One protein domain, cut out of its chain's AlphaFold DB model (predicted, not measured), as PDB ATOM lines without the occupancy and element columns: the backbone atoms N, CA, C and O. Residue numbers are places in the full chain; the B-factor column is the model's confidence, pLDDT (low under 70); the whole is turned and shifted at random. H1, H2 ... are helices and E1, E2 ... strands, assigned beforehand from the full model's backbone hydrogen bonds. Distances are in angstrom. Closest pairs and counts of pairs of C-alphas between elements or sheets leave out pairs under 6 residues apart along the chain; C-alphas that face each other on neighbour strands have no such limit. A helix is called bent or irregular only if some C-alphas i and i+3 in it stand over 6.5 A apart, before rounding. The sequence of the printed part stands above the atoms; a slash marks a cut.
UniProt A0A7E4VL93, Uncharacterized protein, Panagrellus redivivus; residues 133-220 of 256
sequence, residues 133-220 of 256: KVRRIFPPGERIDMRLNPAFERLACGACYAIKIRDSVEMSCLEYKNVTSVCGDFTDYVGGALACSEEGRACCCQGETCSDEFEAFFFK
ATOM      1  N   LYS A 133     158.675 170.425 171.985       85.56
ATOM      2  CA  LYS A 133     159.658 169.351 171.848       85.56
ATOM      3  C   LYS A 133     160.474 169.571 170.580       85.56
ATOM      4  O   LYS A 133     159.920 169.632 169.487       85.56
ATOM      5  N   VAL A 134     161.787 169.641 170.726       81.56
ATOM      6  CA  VAL A 134     162.737 169.677 169.619       81.56
ATOM      7  C   VAL A 134     163.354 168.296 169.505       81.56
ATOM      8  O   VAL A 134     164.019 167.812 170.422       81.56
ATOM      9  N   ARG A 135     163.045 167.620 168.401       81.88
ATOM     10  CA  ARG A 135     163.499 166.258 168.107       81.88
ATOM     11  C   ARG A 135     163.209 165.898 166.664       81.88
ATOM     12  O   ARG A 135     162.356 166.509 166.023       81.88
ATOM     13  N   ARG A 136     163.832 164.824 166.191       81.25
ATOM     14  CA  ARG A 136     163.366 164.123 165.001       81.25
ATOM     15  C   ARG A 136     162.447 162.978 165.433       81.25
ATOM     16  O   ARG A 136     162.680 162.305 166.432       81.25
ATOM     17  N   ILE A 137     161.363 162.762 164.714       83.31
ATOM     18  CA  ILE A 137     160.465 161.623 164.900       83.31
ATOM     19  C   ILE A 137     160.472 160.801 163.619       83.31
ATOM     20  O   ILE A 137     160.635 161.329 162.520       83.31
ATOM     21  N   PHE A 138     160.324 159.496 163.770       85.94
ATOM     22  CA  PHE A 138     160.397 158.529 162.684       85.94
ATOM     23  C   PHE A 138     159.128 157.673 162.684       85.94
ATOM     24  O   PHE A 138     158.432 157.619 163.708       85.94
ATOM     25  N   PRO A 139     158.811 156.998 161.568       85.00
ATOM     26  CA  PRO A 139     157.634 156.162 161.474       85.00
ATOM     27  C   PRO A 139     157.627 155.065 162.550       85.00
ATOM     28  O   PRO A 139     158.678 154.525 162.914       85.00
ATOM     29  N   PRO A 140     156.438 154.678 163.042       81.56
ATOM     30  CA  PRO A 140     156.309 153.582 163.991       81.56
ATOM     31  C   PRO A 140     156.972 152.298 163.475       81.56
ATOM     32  O   PRO A 140     156.761 151.892 162.333       81.56
ATOM     33  N   GLY A 141     157.733 151.626 164.341       77.62
ATOM     34  CA  GLY A 141     158.404 150.363 164.019       77.62
ATOM     35  C   GLY A 141     159.822 150.511 163.465       77.62
ATOM     36  O   GLY A 141     160.525 149.504 163.355       77.62
ATOM     37  N   GLU A 142     160.280 151.731 163.182       79.75
ATOM     38  CA  GLU A 142     161.687 151.967 162.874       79.75
ATOM     39  C   GLU A 142     162.541 151.789 164.140       79.75
ATOM     40  O   GLU A 142     162.256 152.347 165.204       79.75
ATOM     41  N   ARG A 143     163.585 150.953 164.053       69.12
ATOM     42  CA  ARG A 143     164.535 150.757 165.154       69.12
ATOM     43  C   ARG A 143     165.493 151.934 165.185       69.12
ATOM     44  O   ARG A 143     166.526 151.913 164.524       69.12
ATOM     45  N   ILE A 144     165.133 152.939 165.963       66.31
ATOM     46  CA  ILE A 144     165.973 154.107 166.184       66.31
ATOM     47  C   ILE A 144     166.762 153.852 167.458       66.31
ATOM     48  O   ILE A 144     166.188 153.514 168.498       66.31
ATOM     49  N   ASP A 145     168.075 154.023 167.388       66.19
ATOM     50  CA  ASP A 145     168.856 154.156 168.605       66.19
ATOM     51  C   ASP A 145     168.417 155.454 169.296       66.19
ATOM     52  O   ASP A 145     168.661 156.549 168.787       66.19
ATOM     53  N   MET A 146     167.726 155.341 170.435       52.78
ATOM     54  CA  MET A 146     167.248 156.504 171.190       52.78
ATOM     55  C   MET A 146     168.397 157.430 171.611       52.78
ATOM     56  O   MET A 146     168.165 158.622 171.790       52.78
ATOM     57  N   ARG A 147     169.639 156.924 171.696       51.84
ATOM     58  CA  ARG A 147     170.829 157.755 171.923       51.84
ATOM     59  C   ARG A 147     171.099 158.696 170.752       51.84
ATOM     60  O   ARG A 147     171.520 159.823 170.964       51.84
ATOM     61  N   LEU A 148     170.803 158.272 169.523       51.72
ATOM     62  CA  LEU A 148     170.953 159.078 168.306       51.72
ATOM     63  C   LEU A 148     169.773 160.032 168.064       51.72
ATOM     64  O   LEU A 148     169.855 160.856 167.151       51.72
ATOM     65  N   ASN A 149     168.701 159.943 168.859       61.03
ATOM     66  CA  ASN A 149     167.487 160.741 168.692       61.03
ATOM     67  C   ASN A 149     166.963 161.333 170.015       61.03
ATOM     68  O   ASN A 149     165.851 161.002 170.444       61.03
ATOM     69  N   PRO A 150     167.752 162.179 170.695       57.88
ATOM     70  CA  PRO A 150     167.314 162.807 171.921       57.88
ATOM     71  C   PRO A 150     166.173 163.778 171.644       57.88
ATOM     72  O   PRO A 150     166.116 164.464 170.622       57.88
ATOM     73  N   ALA A 151     165.259 163.815 172.604       67.88
ATOM     74  CA  ALA A 151     164.175 164.765 172.657       67.88
ATOM     75  C   ALA A 151     164.415 165.703 173.828       67.88
ATOM     76  O   ALA A 151     164.620 165.241 174.950       67.88
ATOM     77  N   PHE A 152     164.347 167.002 173.570       65.88
ATOM     78  CA  PHE A 152     164.347 168.005 174.622       65.88
ATOM     79  C   PHE A 152     163.192 168.971 174.415       65.88
ATOM     80  O   PHE A 152     162.625 169.072 173.328       65.88
ATOM     81  N   GLU A 153     162.803 169.638 175.487       76.88
ATOM     82  CA  GLU A 153     161.733 170.618 175.477       76.88
ATOM     83  C   GLU A 153     162.358 172.008 175.504       76.88
ATOM     84  O   GLU A 153     163.122 172.331 176.411       76.88
ATOM     85  N   ARG A 154     162.065 172.816 174.485       72.62
ATOM     86  CA  ARG A 154     162.380 174.241 174.487       72.62
ATOM     87  C   ARG A 154     161.207 175.004 175.057       72.62
ATOM     88  O   ARG A 154     160.084 174.822 174.599       72.62
ATOM     89  N   LEU A 155     161.487 175.856 176.032       77.00
ATOM     90  CA  LEU A 155     160.515 176.773 176.614       77.00
ATOM     91  C   LEU A 155     160.528 178.106 175.855       77.00
ATOM     92  O   LEU A 155     161.497 178.423 175.165       77.00
ATOM     93  N   ALA A 156     159.465 178.888 176.033       80.31
ATOM     94  CA  ALA A 156     159.318 180.235 175.484       80.31
ATOM     95  C   ALA A 156     159.379 180.324 173.945       80.31
ATOM     96  O   ALA A 156     159.956 181.245 173.375       80.31
ATOM     97  N   CYS A 157     158.753 179.371 173.257       81.56
ATOM     98  CA  CYS A 157     158.529 179.413 171.817       81.56
ATOM     99  C   CYS A 157     157.317 180.288 171.475       81.56
ATOM    100  O   CYS A 157     156.310 180.289 172.190       81.56
ATOM    101  N   GLY A 158     157.377 180.977 170.337       84.50
ATOM    102  CA  GLY A 158     156.214 181.632 169.737       84.50
ATOM    103  C   GLY A 158     155.267 180.641 169.057       84.50
ATOM    104  O   GLY A 158     154.054 180.824 169.085       84.50
ATOM    105  N   ALA A 159     155.807 179.571 168.473       89.94
ATOM    106  CA  ALA A 159     155.045 178.421 167.989       89.94
ATOM    107  C   ALA A 159     155.949 177.186 167.893       89.94
ATOM    108  O   ALA A 159     157.169 177.295 167.784       89.94
ATOM    109  N   CYS A 160     155.357 175.998 167.888       91.88
ATOM    110  CA  CYS A 160     156.043 174.772 167.508       91.88
ATOM    111  C   CYS A 160     155.913 174.568 166.001       91.88
ATOM    112  O   CYS A 160     154.848 174.791 165.426       91.88
ATOM    113  N   TYR A 161     156.985 174.105 165.369       92.31
ATOM    114  CA  TYR A 161     157.038 173.828 163.940       92.31
ATOM    115  C   TYR A 161     157.459 172.395 163.696       92.31
ATOM    116  O   TYR A 161     158.300 171.854 164.413       92.31
ATOM    117  N   ALA A 162     156.885 171.779 162.674       92.56
ATOM    118  CA  ALA A 162     157.260 170.452 162.240       92.56
ATOM    119  C   ALA A 162     157.346 170.387 160.720       92.56
ATOM    120  O   ALA A 162     156.442 170.840 160.020       92.56
ATOM    121  N   ILE A 163     158.410 169.776 160.204       89.88
ATOM    122  CA  ILE A 163     158.616 169.576 158.770       89.88
ATOM    123  C   ILE A 163     158.931 168.120 158.454       89.88
ATOM    124  O   ILE A 163     159.787 167.490 159.073       89.88
ATOM    125  N   LYS A 164     158.256 167.579 157.440       85.12
ATOM    126  CA  LYS A 164     158.512 166.239 156.925       85.12
ATOM    127  C   LYS A 164     159.750 166.226 156.033       85.12
ATOM    128  O   LYS A 164     159.747 166.766 154.921       85.12
ATOM    129  N   ILE A 165     160.774 165.503 156.475       79.94
ATOM    130  CA  ILE A 165     162.025 165.283 155.753       79.94
ATOM    131  C   ILE A 165     162.170 163.796 155.453       79.94
ATOM    132  O   ILE A 165     162.493 162.988 156.328       79.94
ATOM    133  N   ARG A 166     161.972 163.448 154.175       84.69
ATOM    134  CA  ARG A 166     161.934 162.059 153.689       84.69
ATOM    135  C   ARG A 166     160.903 161.254 154.492       84.69
ATOM    136  O   ARG A 166     159.714 161.571 154.424       84.69
ATOM    137  N   ASP A 167     161.367 160.275 155.260       81.62
ATOM    138  CA  ASP A 167     160.542 159.393 156.086       81.62
ATOM    139  C   ASP A 167     160.424 159.872 157.537       81.62
ATOM    140  O   ASP A 167     159.610 159.356 158.292       81.62
ATOM    141  N   SER A 168     161.180 160.899 157.921       83.56
ATOM    142  CA  SER A 168     161.174 161.470 159.266       83.56
ATOM    143  C   SER A 168     160.455 162.816 159.311       83.56
ATOM    144  O   SER A 168     160.194 163.441 158.280       83.56
ATOM    145  N   VAL A 169     160.158 163.286 160.514       86.19
ATOM    146  CA  VAL A 169     159.674 164.644 160.756       86.19
ATOM    147  C   VAL A 169     160.602 165.300 161.756       86.19
ATOM    148  O   VAL A 169     160.943 164.708 162.777       86.19
ATOM    149  N   GLU A 170     161.024 166.515 161.464       84.81
ATOM    150  CA  GLU A 170     161.781 167.333 162.399       84.81
ATOM    151  C   GLU A 170     160.856 168.313 163.075       84.81
ATOM    152  O   GLU A 170     160.134 169.040 162.400       84.81
ATOM    153  N   MET A 171     160.899 168.320 164.398       88.19
ATOM    154  CA  MET A 171     160.189 169.272 165.227       88.19
ATOM    155  C   MET A 171     161.173 170.304 165.759       88.19
ATOM    156  O   MET A 171     162.236 169.952 166.276       88.19
ATOM    157  N   SER A 172     160.800 171.572 165.658       85.50
ATOM    158  CA  SER A 172     161.575 172.704 166.135       85.50
ATOM    159  C   SER A 172     160.688 173.738 166.832       85.50
ATOM    160  O   SER A 172     159.457 173.712 166.773       85.50
ATOM    161  N   CYS A 173     161.346 174.643 167.544       83.94
ATOM    162  CA  CYS A 173     160.747 175.804 168.182       83.94
ATOM    163  C   CYS A 173     160.891 177.002 167.235       83.94
ATOM    164  O   CYS A 173     162.007 177.293 166.800       83.94
ATOM    165  N   LEU A 174     159.790 177.683 166.915       81.56
ATOM    166  CA  LEU A 174     159.812 178.973 166.234       81.56
ATOM    167  C   LEU A 174     159.753 180.098 167.256       81.56
ATOM    168  O   LEU A 174     158.901 180.125 168.143       81.56
ATOM    169  N   GLU A 175     160.646 181.056 167.074       77.56
ATOM    170  CA  GLU A 175     160.663 182.301 167.829       77.56
ATOM    171  C   GLU A 175     159.478 183.183 167.407       77.56
ATOM    172  O   GLU A 175     159.080 183.181 166.239       77.56
ATOM    173  N   TYR A 176     158.945 183.972 168.339       76.00
ATOM    174  CA  TYR A 176     157.746 184.800 168.155       76.00
ATOM    175  C   TYR A 176     157.746 185.625 166.859       76.00
ATOM    176  O   TYR A 176     156.813 185.547 166.061       76.00
ATOM    177  N   LYS A 177     158.845 186.333 166.576       72.25
ATOM    178  CA  LYS A 177     159.005 187.160 165.366       72.25
ATOM    179  C   LYS A 177     158.931 186.385 164.043       72.25
ATOM    180  O   LYS A 177     158.640 186.988 163.014       72.25
ATOM    181  N   ASN A 178     159.169 185.074 164.067       76.88
ATOM    182  CA  ASN A 178     159.184 184.227 162.871       76.88
ATOM    183  C   ASN A 178     157.878 183.493 162.641       76.88
ATOM    184  O   ASN A 178     157.685 182.936 161.562       76.88
ATOM    185  N   VAL A 179     156.988 183.476 163.634       84.81
ATOM    186  CA  VAL A 179     155.710 182.777 163.521       84.81
ATOM    187  C   VAL A 179     154.950 183.311 162.313       84.81
ATOM    188  O   VAL A 179     154.592 182.532 161.440       84.81
ATOM    189  N   THR A 180     154.817 184.633 162.178       85.44
ATOM    190  CA  THR A 180     154.120 185.224 161.025       85.44
ATOM    191  C   THR A 180     154.798 184.891 159.695       85.44
ATOM    192  O   THR A 180     154.115 184.555 158.738       85.44
ATOM    193  N   SER A 181     156.130 184.965 159.604       82.94
ATOM    194  CA  SER A 181     156.826 184.735 158.330       82.94
ATOM    195  C   SER A 181     156.848 183.268 157.898       82.94
ATOM    196  O   SER A 181     156.972 182.994 156.711       82.94
ATOM    197  N   VAL A 182     156.786 182.328 158.846       84.81
ATOM    198  CA  VAL A 182     156.847 180.885 158.561       84.81
ATOM    199  C   VAL A 182     155.452 180.269 158.496       84.81
ATOM    200  O   VAL A 182     155.183 179.467 157.610       84.81
ATOM    201  N   CYS A 183     154.573 180.635 159.423       89.94
ATOM    202  CA  CYS A 183     153.260 180.024 159.614       89.94
ATOM    203  C   CYS A 183     152.096 180.901 159.140       89.94
ATOM    204  O   CYS A 183     150.967 180.414 159.093       89.94
ATOM    205  N   GLY A 184     152.336 182.174 158.806       87.50
ATOM    206  CA  GLY A 184     151.274 183.127 158.458       87.50
ATOM    207  C   GLY A 184     150.489 182.755 157.201       87.50
ATOM    208  O   GLY A 184     149.337 183.156 157.068       87.50
ATOM    209  N   ASP A 185     151.074 181.929 156.331       88.69
ATOM    210  CA  ASP A 185     150.438 181.436 155.106       88.69
ATOM    211  C   ASP A 185     149.876 180.006 155.254       88.69
ATOM    212  O   ASP A 185     149.419 179.405 154.281       88.69
ATOM    213  N   PHE A 186     149.918 179.411 156.452       93.06
ATOM    214  CA  PHE A 186     149.443 178.041 156.666       93.06
ATOM    215  C   PHE A 186     147.933 178.053 156.884       93.06
ATOM    216  O   PHE A 186     147.444 178.305 157.984       93.06
ATOM    217  N   THR A 187     147.190 177.797 155.809       88.31
ATOM    218  CA  THR A 187     145.723 177.865 155.796       88.31
ATOM    219  C   THR A 187     145.036 176.499 155.835       88.31
ATOM    220  O   THR A 187     143.806 176.450 155.871       88.31
ATOM    221  N   ASP A 188     145.783 175.389 155.789       90.56
ATOM    222  CA  ASP A 188     145.202 174.044 155.877       90.56
ATOM    223  C   ASP A 188     145.103 173.587 157.341       90.56
ATOM    224  O   ASP A 188     146.087 173.170 157.958       90.56
ATOM    225  N   TYR A 189     143.904 173.687 157.918       91.25
ATOM    226  CA  TYR A 189     143.640 173.305 159.306       91.25
ATOM    227  C   TYR A 189     143.258 171.825 159.388       91.25
ATOM    228  O   TYR A 189     142.091 171.439 159.281       91.25
ATOM    229  N   VAL A 190     144.266 170.981 159.583       89.81
ATOM    230  CA  VAL A 190     144.154 169.518 159.444       89.81
ATOM    231  C   VAL A 190     143.587 168.802 160.676       89.81
ATOM    232  O   VAL A 190     143.294 167.603 160.623       89.81
ATOM    233  N   GLY A 191     143.398 169.521 161.785       88.69
ATOM    234  CA  GLY A 191     142.816 169.012 163.027       88.69
ATOM    235  C   GLY A 191     143.595 169.445 164.265       88.69
ATOM    236  O   GLY A 191     144.786 169.723 164.178       88.69
ATOM    237  N   GLY A 192     142.921 169.503 165.419       88.81
ATOM    238  CA  GLY A 192     143.514 170.050 166.645       88.81
ATOM    239  C   GLY A 192     144.016 171.478 166.448       88.81
ATOM    240  O   GLY A 192     143.373 172.269 165.754       88.81
ATOM    241  N   ALA A 193     145.172 171.780 167.023       89.81
ATOM    242  CA  ALA A 193     145.872 173.045 166.872       89.81
ATOM    243  C   ALA A 193     146.926 172.975 165.750       89.81
ATOM    244  O   ALA A 193     147.997 173.549 165.875       89.81
ATOM    245  N   LEU A 194     146.680 172.239 164.662       93.75
ATOM    246  CA  LEU A 194     147.606 172.190 163.528       93.75
ATOM    247  C   LEU A 194     147.125 173.062 162.370       93.75
ATOM    248  O   LEU A 194     146.038 172.844 161.829       93.75
ATOM    249  N   ALA A 195     147.992 173.976 161.939       94.94
ATOM    250  CA  ALA A 195     147.916 174.636 160.638       94.94
ATOM    251  C   ALA A 195     149.068 174.126 159.779       94.94
ATOM    252  O   ALA A 195     150.211 174.135 160.231       94.94
ATOM    253  N   CYS A 196     148.800 173.695 158.554       94.56
ATOM    254  CA  CYS A 196     149.816 173.169 157.653       94.56
ATOM    255  C   CYS A 196     149.912 173.978 156.359       94.56
ATOM    256  O   CYS A 196     148.983 174.688 155.961       94.56
ATOM    257  N   SER A 197     151.063 173.857 155.700       93.31
ATOM    258  CA  SER A 197     151.237 174.295 154.322       93.31
ATOM    259  C   SER A 197     150.304 173.519 153.392       93.31
ATOM    260  O   SER A 197     149.883 172.410 153.716       93.31
ATOM    261  N   GLU A 198     150.026 174.065 152.206       89.12
ATOM    262  CA  GLU A 198     149.131 173.444 151.213       89.12
ATOM    263  C   GLU A 198     149.549 172.007 150.837       89.12
ATOM    264  O   GLU A 198     148.714 171.139 150.603       89.12
ATOM    265  N   GLU A 199     150.854 171.719 150.835       88.81
ATOM    266  CA  GLU A 199     151.379 170.375 150.563       88.81
ATOM    267  C   GLU A 199     151.317 169.426 151.776       88.81
ATOM    268  O   GLU A 199     151.676 168.250 151.667       88.81
ATOM    269  N   GLY A 200     150.957 169.929 152.960       90.06
ATOM    270  CA  GLY A 200     150.968 169.183 154.219       90.06
ATOM    271  C   GLY A 200     152.366 168.734 154.660       90.06
ATOM    272  O   GLY A 200     152.501 167.773 155.417       90.06
ATOM    273  N   ARG A 201     153.432 169.371 154.149       89.75
ATOM    274  CA  ARG A 201     154.828 169.006 154.462       89.75
ATOM    275  C   ARG A 201     155.388 169.752 155.659       89.75
ATOM    276  O   ARG A 201     156.297 169.231 156.298       89.75
ATOM    277  N   ALA A 202     154.870 170.939 155.934       92.38
ATOM    278  CA  ALA A 202     155.251 171.767 157.063       92.38
ATOM    279  C   ALA A 202     153.991 172.138 157.839       92.38
ATOM    280  O   ALA A 202     152.970 172.440 157.226       92.38
ATOM    281  N   CYS A 203     154.058 172.092 159.163       95.06
ATOM    282  CA  CYS A 203     152.940 172.422 160.031       95.06
ATOM    283  C   CYS A 203     153.416 173.240 161.229       95.06
ATOM    284  O   CYS A 203     154.509 173.021 161.749       95.06
ATOM    285  N   CYS A 204     152.567 174.153 161.673       94.94
ATOM    286  CA  CYS A 204     152.734 174.942 162.878       94.94
ATOM    287  C   CYS A 204     151.654 174.588 163.893       94.94
ATOM    288  O   CYS A 204     150.570 174.125 163.527       94.94
ATOM    289  N   CYS A 205     151.976 174.796 165.163       93.50
ATOM    290  CA  CYS A 205     151.082 174.541 166.275       93.50
ATOM    291  C   CYS A 205     151.437 175.405 167.486       93.50
ATOM    292  O   CYS A 205     152.612 175.670 167.737       93.50
ATOM    293  N   GLN A 206     150.432 175.803 168.263       89.56
ATOM    294  CA  GLN A 206     150.603 176.459 169.561       89.56
ATOM    295  C   GLN A 206     149.875 175.659 170.644       89.56
ATOM    296  O   GLN A 206     148.699 175.330 170.492       89.56
ATOM    297  N   GLY A 207     150.575 175.359 171.740       81.44
ATOM    298  CA  GLY A 207     150.026 174.645 172.894       81.44
ATOM    299  C   GLY A 207     150.789 173.374 173.271       81.44
ATOM    300  O   GLY A 207     151.722 172.938 172.602       81.44
ATOM    301  N   GLU A 208     150.377 172.763 174.378       79.81
ATOM    302  CA  GLU A 208     151.072 171.613 174.975       79.81
ATOM    303  C   GLU A 208     150.905 170.315 174.164       79.81
ATOM    304  O   GLU A 208     151.720 169.397 174.257       79.81
ATOM    305  N   THR A 209     149.862 170.221 173.332       87.31
ATOM    306  CA  THR A 209     149.523 169.001 172.579       87.31
ATOM    307  C   THR A 209     150.257 168.871 171.246       87.31
ATOM    308  O   THR A 209     150.173 167.820 170.604       87.31
ATOM    309  N   CYS A 210     151.023 169.887 170.836       90.31
ATOM    310  CA  CYS A 210     151.599 169.977 169.493       90.31
ATOM    311  C   CYS A 210     152.433 168.762 169.091       90.31
ATOM    312  O   CYS A 210     152.299 168.255 167.982       90.31
ATOM    313  N   SER A 211     153.261 168.245 170.002       87.31
ATOM    314  CA  SER A 211     154.084 167.065 169.721       87.31
ATOM    315  C   SER A 211     153.256 165.855 169.296       87.31
ATOM    316  O   SER A 211     153.575 165.185 168.314       87.31
ATOM    317  N   ASP A 212     152.197 165.571 170.044       89.06
ATOM    318  CA  ASP A 212     151.390 164.375 169.834       89.06
ATOM    319  C   ASP A 212     150.432 164.552 168.648       89.06
ATOM    320  O   ASP A 212     149.948 163.575 168.069       89.06
ATOM    321  N   GLU A 213     150.110 165.795 168.296       93.00
ATOM    322  CA  GLU A 213     149.342 166.132 167.103       93.00
ATOM    323  C   GLU A 213     150.198 166.008 165.837       93.00
ATOM    324  O   GLU A 213     149.747 165.384 164.876       93.00
ATOM    325  N   PHE A 214     151.453 166.476 165.846       93.50
ATOM    326  CA  PHE A 214     152.374 166.280 164.721       93.50
ATOM    327  C   PHE A 214     152.615 164.797 164.427       93.50
ATOM    328  O   PHE A 214     152.502 164.372 163.276       93.50
ATOM    329  N   GLU A 215     152.895 163.987 165.455       90.25
ATOM    330  CA  GLU A 215     153.051 162.536 165.286       90.25
ATOM    331  C   GLU A 215     151.794 161.896 164.684       90.25
ATOM    332  O   GLU A 215     151.879 161.089 163.753       90.25
ATOM    333  N   ALA A 216     150.617 162.280 165.187       91.69
ATOM    334  CA  ALA A 216     149.342 161.786 164.687       91.69
ATOM    335  C   ALA A 216     149.101 162.161 163.225       91.69
ATOM    336  O   ALA A 216     148.649 161.315 162.451       91.69
ATOM    337  N   PHE A 217     149.426 163.394 162.843       94.00
ATOM    338  CA  PHE A 217     149.257 163.891 161.488       94.00
ATOM    339  C   PHE A 217     150.190 163.188 160.496       94.00
ATOM    340  O   PHE A 217     149.732 162.528 159.559       94.00
ATOM    341  N   PHE A 218     151.503 163.283 160.716       92.69
ATOM    342  CA  PHE A 218     152.492 162.851 159.728       92.69
ATOM    343  C   PHE A 218     152.579 161.333 159.581       92.69
ATOM    344  O   PHE A 218     152.814 160.838 158.474       92.69
ATOM    345  N   PHE A 219     152.359 160.589 160.669       91.12
ATOM    346  CA  PHE A 219     152.414 159.126 160.662       91.12
ATOM    347  C   PHE A 219     151.038 158.461 160.684       91.12
ATOM    348  O   PHE A 219     150.959 157.233 160.676       91.12
ATOM    349  N   LYS A 220     149.951 159.244 160.679       87.25
ATOM    350  CA  LYS A 220     148.563 158.751 160.649       87.25
ATOM    351  C   LYS A 220     148.265 157.742 161.766       87.25
ATOM    352  O   LYS A 220     147.488 156.808 161.572       87.25
TER     353      LYS A 220
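Overview. This is residues 133 to 220 of the 256 residues of an uncharacterized protein of Panagrellus redivivus (UniProt A0A7E4VL93). A strongly twisted antiparallel sheet curls round helix H2, while the short helix H1 packs on the opposite face: three layers, with helices on both faces of a sheet. Residues 141 to 147 stick out. The printed part has 88 residues, with named elements in the order E1 E2 E3 E4 H1 E5 E6 E7 H2; the sheet's order is E2 E1 E4 E3 E7 E6 E5, and the class is mixed. It is compact, with a radius of gyration of the C-alphas of 12.5 A and spans of 36 by 27 by 20 A.

Arrangement. Start at E1, residues 133 to 137; it forms a hairpin with edge strand E2, residues 152 to 157, where N 134 and O 152 are 2.8 A apart. Its residues 135 to 137 pair with E4, residues 168 to 174, where N 137 and O 169 are 2.8 A apart. E3, residues 159 to 165, forms a hairpin with E4, N 161 and O 172 being 2.9 A apart. H1, residues 176 to 183, is on the sheet at a height of 8.6 A; it is only just irregular, C-alphas 177 and 180 being 6.8 A apart. Look next at E5, residues 188 to 191, E6, residues 194 to 196, and E7, residues 202 to 205, a meander, each strand the antiparallel neighbour of the one before. E7 is also E3's neighbour, N 162 and O 203 being 2.8 A apart. H2, residues 210 to 219, is on the opposite face from H1; its closest C-alpha pair with E3 is Cys 160 and Cys 210, 6.8 A. Every O i to N i+4 pair is within hydrogen-bond range in H2, 2 of 4 in H1.

Along the chain. Find C-alpha 133 at (159.658, 169.351, 171.848), where E1 begins. E3 spans 19.3 A, E4 18.9 A. H2 runs 14.0 A to C-alpha 219 at (152.414, 159.126, 160.662).

Size, cuts and confidence. The printed part has no cut. The long link joins E1 to E2; pLDDT is under 70 at residues 143 to 152.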